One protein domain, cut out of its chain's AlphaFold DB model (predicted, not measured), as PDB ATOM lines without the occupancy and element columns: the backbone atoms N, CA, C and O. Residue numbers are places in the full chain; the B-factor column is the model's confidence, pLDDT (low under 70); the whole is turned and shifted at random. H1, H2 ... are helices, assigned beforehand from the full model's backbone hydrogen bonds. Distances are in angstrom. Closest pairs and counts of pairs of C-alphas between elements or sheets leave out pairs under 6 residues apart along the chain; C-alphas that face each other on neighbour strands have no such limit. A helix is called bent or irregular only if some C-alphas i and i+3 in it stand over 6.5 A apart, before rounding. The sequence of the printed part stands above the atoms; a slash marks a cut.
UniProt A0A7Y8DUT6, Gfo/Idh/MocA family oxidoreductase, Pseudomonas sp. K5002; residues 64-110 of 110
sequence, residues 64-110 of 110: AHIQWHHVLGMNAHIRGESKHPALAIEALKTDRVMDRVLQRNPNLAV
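What this domain is: This is residues 64 to 110 of the 110 residues of the protein "Gfo/Idh/MocA family oxidoreductase" of Pseudomonas sp. K5002 (UniProt A0A7Y8DUT6). Two separate helices are joined by an open link and share no core: H1 stands across one end of the model, and H2 sticks out from it, reaching away roughly along the longest axis. The link, residues 79 to 87, leaves the end of H1 and turns back toward the start of H2, and beyond H2 a tail, residues 102 to 110, bends away. The printed part has 47 residues with two named helices, H1 then H2, and no named strand; the class is all helix. The whole is extended, with a radius of gyration of the C-alphas of 15.2 A, and its C-alphas span 39 by 27 by 17 A.

How they stand to each other: H1, residues 68 to 78, is apart from H2, residues 88 to 101: no C-alpha of the one is within 8 A of the other. The nine residues between them make a short link. Residues 88 to 95 and 97 to 101 of H2 stand free, as do residues 64 to 69. In H1 each O i to N i+4 pair is within hydrogen-bond range; in H2 8 of 10 are.

Where its parts are: H1 runs from C-alpha 68 at (46.906, -1.210, -24.064) to C-alpha 78, a length of 15.6 A. H2, the longest helix with 14 residues, runs from C-alpha 88 at (31.855, -7.406, -15.204) to C-alpha 101 at (19.177, -13.241, -29.600), a length of 20.1 A. Neither helix is bent.

The domain as a whole: The two C-alphas farthest apart, those of Ala 64 and Asn 107, are 42.3 A from each other. The printed part has no cut and ends at Val 110, the chain's last residue. Its mean pLDDT is 89.0, and residues 105 to 110 are under 70.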
ATOM      1  N   ALA A  64      49.206  -0.056 -32.468       90.69
ATOM      2  CA  ALA A  64      50.164  -1.158 -32.294       90.69
ATOM      3  C   ALA A  64      49.761  -2.132 -31.167       90.69
ATOM      4  O   ALA A  64      50.010  -3.335 -31.241       90.69
ATOM      5  N   HIS A  65      49.110  -1.609 -30.122       93.81
ATOM      6  CA  HIS A  65      48.600  -2.376 -28.989       93.81
ATOM      7  C   HIS A  65      47.142  -1.995 -28.702       93.81
ATOM      8  O   HIS A  65      46.863  -1.162 -27.842       93.81
ATOM      9  N   ILE A  66      46.205  -2.632 -29.407       89.69
ATOM     10  CA  ILE A  66      44.758  -2.350 -29.316       89.69
ATOM     11  C   ILE A  66      44.250  -2.373 -27.859       89.69
ATOM     12  O   ILE A  66      43.479  -1.511 -27.450       89.69
ATOM     13  N   GLN A  67      44.729  -3.324 -27.049       93.06
ATOM     14  CA  GLN A  67      44.268  -3.538 -25.668       93.06
ATOM     15  C   GLN A  67      45.022  -2.716 -24.609       93.06
ATOM     16  O   GLN A  67      44.715  -2.824 -23.423       93.06
ATOM     17  N   TRP A  68      46.006  -1.898 -25.000       95.00
ATOM     18  CA  TRP A  68      46.906  -1.210 -24.064       95.00
ATOM     19  C   TRP A  68      46.163  -0.406 -22.991       95.00
ATOM     20  O   TRP A  68      46.377  -0.602 -21.795       95.00
ATOM     21  N   HIS A  69      45.231   0.453 -23.409       93.75
ATOM     22  CA  HIS A  69      44.464   1.292 -22.486       93.75
ATOM     23  C   HIS A  69      43.529   0.480 -21.585       93.75
ATOM     24  O   HIS A  69      43.353   0.826 -20.418       93.75
ATOM     25  N   HIS A  70      42.971  -0.618 -22.100       94.62
ATOM     26  CA  HIS A  70      42.132  -1.516 -21.316       94.62
ATOM     27  C   HIS A  70      42.945  -2.198 -20.206       94.62
ATOM     28  O   HIS A  70      42.551  -2.161 -19.042       94.62
ATOM     29  N   VAL A  71      44.124  -2.736 -20.534       95.81
ATOM     30  CA  VAL A  71      45.021  -3.386 -19.564       95.81
ATOM     31  C   VAL A  71      45.525  -2.404 -18.506       95.81
ATOM     32  O   VAL A  71      45.481  -2.718 -17.316       95.81
ATOM     33  N   LEU A  72      45.945  -1.199 -18.905       96.69
ATOM     34  CA  LEU A  72      46.358  -0.160 -17.957       96.69
ATOM     35  C   LEU A  72      45.228   0.223 -16.995       96.69
ATOM     36  O   LEU A  72      45.452   0.311 -15.786       96.69
ATOM     37  N   GLY A  73      44.013   0.405 -17.517       96.81
ATOM     38  CA  GLY A  73      42.843   0.700 -16.699       96.81
ATOM     39  C   GLY A  73      42.522  -0.429 -15.716       96.81
ATOM     40  O   GLY A  73      42.211  -0.161 -14.556       96.81
ATOM     41  N   MET A  74      42.601  -1.690 -16.157       96.62
ATOM     42  CA  MET A  74      42.388  -2.848 -15.282       96.62
ATOM     43  C   MET A  74      43.416  -2.893 -14.152       96.62
ATOM     44  O   MET A  74      43.039  -3.073 -12.995       96.62
ATOM     45  N   ASN A  75      44.698  -2.676 -14.462       97.75
ATOM     46  CA  ASN A  75      45.762  -2.660 -13.462       97.75
ATOM     47  C   ASN A  75      45.526  -1.576 -12.395       97.75
ATOM     48  O   ASN A  75      45.559  -1.875 -11.202       97.75
ATOM     49  N   ALA A  76      45.213  -0.345 -12.811       98.19
ATOM     50  CA  ALA A  76      44.899   0.743 -11.885       98.19
ATOM     51  C   ALA A  76      43.672   0.421 -11.013       98.19
ATOM     52  O   ALA A  76      43.653   0.724  -9.820       98.19
ATOM     53  N   HIS A  77      42.660  -0.244 -11.577       97.69
ATOM     54  CA  HIS A  77      41.474  -0.649 -10.827       97.69
ATOM     55  C   HIS A  77      41.747  -1.709  -9.766       97.69
ATOM     56  O   HIS A  77      41.317  -1.551  -8.625       97.69
ATOM     57  N   ILE A  78      42.504  -2.750 -10.112       97.06
ATOM     58  CA  ILE A  78      42.906  -3.811  -9.176       97.06
ATOM     59  C   ILE A  78      43.726  -3.232  -8.016       97.06
ATOM     60  O   ILE A  78      43.596  -3.673  -6.877       97.06
ATOM     61  N   ARG A  79      44.541  -2.211  -8.295       98.12
ATOM     62  CA  ARG A  79      45.370  -1.519  -7.302       98.12
ATOM     63  C   ARG A  79      44.609  -0.475  -6.477       98.12
ATOM     64  O   ARG A  79      45.197   0.121  -5.581       98.12
ATOM     65  N   GLY A  80      43.323  -0.247  -6.756       97.94
ATOM     66  CA  GLY A  80      42.505   0.759  -6.071       97.94
ATOM     67  C   GLY A  80      42.822   2.207  -6.458       97.94
ATOM     68  O   GLY A  80      42.375   3.131  -5.787       97.94
ATOM     69  N   GLU A  81      43.578   2.420  -7.535       98.38
ATOM     70  CA  GLU A  81      44.026   3.740  -7.998       98.38
ATOM     71  C   GLU A  81      42.955   4.444  -8.849       98.38
ATOM     72  O   GLU A  81      42.905   5.671  -8.907       98.38
ATOM     73  N   SER A  82      42.076   3.684  -9.513       97.38
ATOM     74  CA  SER A  82      40.941   4.232 -10.266       97.38
ATOM     75  C   SER A  82      39.787   3.230 -10.408       97.38
ATOM     76  O   SER A  82      39.892   2.060 -10.044       97.38
ATOM     77  N   LYS A  83      38.636   3.669 -10.936       95.94
ATOM     78  CA  LYS A  83      37.540   2.760 -11.307       95.94
ATOM     79  C   LYS A  83      37.636   2.410 -12.790       95.94
ATOM     80  O   LYS A  83      37.579   3.307 -13.626       95.94
ATOM     81  N   HIS A  84      37.717   1.120 -13.119       96.44
ATOM     82  CA  HIS A  84      37.682   0.686 -14.515       96.44
ATOM     83  C   HIS A  84      36.298   0.967 -15.139       96.44
ATOM     84  O   HIS A  84      35.286   0.674 -14.494       96.44
ATOM     85  N   PRO A  85      36.212   1.500 -16.374       91.31
ATOM     86  CA  PRO A  85      34.932   1.854 -16.995       91.31
ATOM     87  C   PRO A  85      34.104   0.642 -17.455       91.31
ATOM     88  O   PRO A  85      32.883   0.732 -17.501       91.31
ATOM     89  N   ALA A  86      34.737  -0.495 -17.762       91.94
ATOM     90  CA  ALA A  86      34.050  -1.722 -18.175       91.94
ATOM     91  C   ALA A  86      34.197  -2.807 -17.098       91.94
ATOM     92  O   ALA A  86      35.141  -3.596 -17.111       91.94
ATOM     93  N   LEU A  87      33.304  -2.789 -16.109       92.75
ATOM     94  CA  LEU A  87      33.235  -3.813 -15.062       92.75
ATOM     95  C   LEU A  87      32.420  -5.024 -15.536       92.75
ATOM     96  O   LEU A  87      31.596  -4.908 -16.442       92.75
ATOM     97  N   ALA A  88      32.574  -6.170 -14.865       90.31
ATOM     98  CA  ALA A  88      31.855  -7.406 -15.204       90.31
ATOM     99  C   ALA A  88      30.322  -7.233 -15.261       90.31
ATOM    100  O   ALA A  88      29.653  -7.855 -16.084       90.31
ATOM    101  N   ILE A  89      29.759  -6.343 -14.436       91.88
ATOM    102  CA  ILE A  89      28.321  -6.038 -14.445       91.88
ATOM    103  C   ILE A  89      27.845  -5.412 -15.765       91.88
ATOM    104  O   ILE A  89      26.698  -5.615 -16.156       91.88
ATOM    105  N   GLU A  90      28.713  -4.684 -16.471       91.06
ATOM    106  CA  GLU A  90      28.397  -4.125 -17.786       91.06
ATOM    107  C   GLU A  90      28.416  -5.220 -18.859       91.06
ATOM    108  O   GLU A  90      27.498  -5.289 -19.675       91.06
ATOM    109  N   ALA A  91      29.379  -6.147 -18.795       91.00
ATOM    110  CA  ALA A  91      29.437  -7.300 -19.697       91.00
ATOM    111  C   ALA A  91      28.206  -8.217 -19.563       91.00
ATOM    112  O   ALA A  91      27.674  -8.685 -20.568       91.00
ATOM    113  N   LEU A  92      27.692  -8.401 -18.338       93.56
ATOM    114  CA  LEU A  92      26.492  -9.204 -18.079       93.56
ATOM    115  C   LEU A  92      25.247  -8.681 -18.819       93.56
ATOM    116  O   LEU A  92      24.369  -9.463 -19.183       93.56
ATOM    117  N   LYS A  93      25.142  -7.365 -19.043       90.94
ATOM    118  CA  LYS A  93      24.022  -6.787 -19.805       90.94
ATOM    119  C   LYS A  93      24.064  -7.262 -21.256       90.94
ATOM    120  O   LYS A  93      23.040  -7.704 -21.770       90.94
ATOM    121  N   THR A  94      25.240  -7.208 -21.881       91.06
ATOM    122  CA  THR A  94      25.454  -7.688 -23.252       91.06
ATOM    123  C   THR A  94      25.206  -9.190 -23.353       91.06
ATOM    124  O   THR A  94      24.477  -9.619 -24.242       91.06
ATOM    125  N   ASP A  95      25.730  -9.977 -22.412       93.06
ATOM    126  CA  ASP A  95      25.572 -11.438 -22.388       93.06
ATOM    127  C   ASP A  95      24.092 -11.861 -22.358       93.06
ATOM    128  O   ASP A  95      23.640 -12.650 -23.184       93.06
ATOM    129  N   ARG A  96      23.278 -11.214 -21.515       92.19
ATOM    130  CA  ARG A  96      21.824 -11.451 -21.460       92.19
ATOM    131  C   ARG A  96      21.096 -11.108 -22.759       92.19
ATOM    132  O   ARG A  96      20.110 -11.762 -23.105       92.19
ATOM    133  N   VAL A  97      21.534 -10.063 -23.462       91.88
ATOM    134  CA  VAL A  97      20.976  -9.720 -24.779       91.88
ATOM    135  C   VAL A  97      21.337 -10.810 -25.784       91.88
ATOM    136  O   VAL A  97      20.456 -11.270 -26.509       91.88
ATOM    137  N   MET A  98      22.588 -11.275 -25.781       93.12
ATOM    138  CA  MET A  98      23.045 -12.348 -26.666       93.12
ATOM    139  C   MET A  98      22.314 -13.665 -26.411       93.12
ATOM    140  O   MET A  98      21.881 -14.296 -27.371       93.12
ATOM    141  N   ASP A  99      22.077 -14.040 -25.153       93.56
ATOM    142  CA  ASP A  99      21.260 -15.208 -24.809       93.56
ATOM    143  C   ASP A  99      19.863 -15.123 -25.428       93.56
ATOM    144  O   ASP A  99      19.353 -16.102 -25.972       93.56
ATOM    145  N   ARG A 100      19.244 -13.936 -25.409       92.19
ATOM    146  CA  ARG A 100      17.915 -13.738 -25.995       92.19
ATOM    147  C   ARG A 100      17.937 -13.761 -27.520       92.19
ATOM    148  O   ARG A 100      17.025 -14.331 -28.115       92.19
ATOM    149  N   VAL A 101      18.968 -13.189 -28.142       93.56
ATOM    150  CA  VAL A 101      19.177 -13.241 -29.600       93.56
ATOM    151  C   VAL A 101      19.390 -14.679 -30.073       93.56
ATOM    152  O   VAL A 101      18.796 -15.097 -31.063       93.56
ATOM    153  N   LEU A 102      20.194 -15.453 -29.346       93.25
ATOM    154  CA  LEU A 102      20.506 -16.847 -29.667       93.25
ATOM    155  C   LEU A 102      19.440 -17.835 -29.179       93.25
ATOM    156  O   LEU A 102      19.568 -19.030 -29.429       93.25
ATOM    157  N   GLN A 103      18.404 -17.354 -28.481       90.31
ATOM    158  CA  GLN A 103      17.379 -18.180 -27.837       90.31
ATOM    159  C   GLN A 103      17.990 -19.256 -26.924       90.31
ATOM    160  O   GLN A 103      17.493 -20.381 -26.833       90.31
ATOM    161  N   ARG A 104      19.095 -18.920 -26.247       84.19
ATOM    162  CA  ARG A 104      19.778 -19.841 -25.345       84.19
ATOM    163  C   ARG A 104      18.835 -20.180 -24.198       84.19
ATOM    164  O   ARG A 104      18.297 -19.296 -23.536       84.19
ATOM    165  N   ASN A 105      18.611 -21.473 -23.983       67.31
ATOM    166  CA  ASN A 105      17.716 -21.932 -22.932       67.31
ATOM    167  C   ASN A 105      18.375 -21.670 -21.563       67.31
ATOM    168  O   ASN A 105      19.409 -22.283 -21.279       67.31
ATOM    169  N   PRO A 106      17.808 -20.808 -20.701       62.62
ATOM    170  CA  PRO A 106      18.399 -20.511 -19.396       62.62
ATOM    171  C   PRO A 106      18.420 -21.734 -18.463       62.62
ATOM    172  O   PRO A 106      19.179 -21.753 -17.503       62.62
ATOM    173  N   ASN A 107      17.643 -22.779 -18.772       59.50
ATOM    174  CA  ASN A 107      17.590 -24.030 -18.008       59.50
ATOM    175  C   ASN A 107      18.640 -25.075 -18.442       59.50
ATOM    176  O   ASN A 107      18.622 -26.192 -17.938       59.50
ATOM    177  N   LEU A 108      19.520 -24.746 -19.398       54.72
ATOM    178  CA  LEU A 108      20.644 -25.597 -19.828       54.72
ATOM    179  C   LEU A 108      21.996 -25.158 -19.234       54.72
ATOM    180  O   LEU A 108      23.034 -25.690 -19.622       54.72
ATOM    181  N   ALA A 109      22.005 -24.192 -18.312       47.78
ATOM    182  CA  ALA A 109      23.195 -23.895 -17.524       47.78
ATOM    183  C   ALA A 109      23.386 -25.006 -16.475       47.78
ATOM    184  O   ALA A 109      22.528 -25.191 -15.612       47.78
ATOM    185  N   VAL A 110      24.477 -25.765 -16.619       44.25
ATOM    186  CA  VAL A 110      25.001 -26.697 -15.603       44.25
ATOM    187  C   VAL A 110      25.481 -25.912 -14.390       44.25
ATOM    188  O   VAL A 110      26.122 -24.858 -14.611       44.25
TER     189      VAL A 110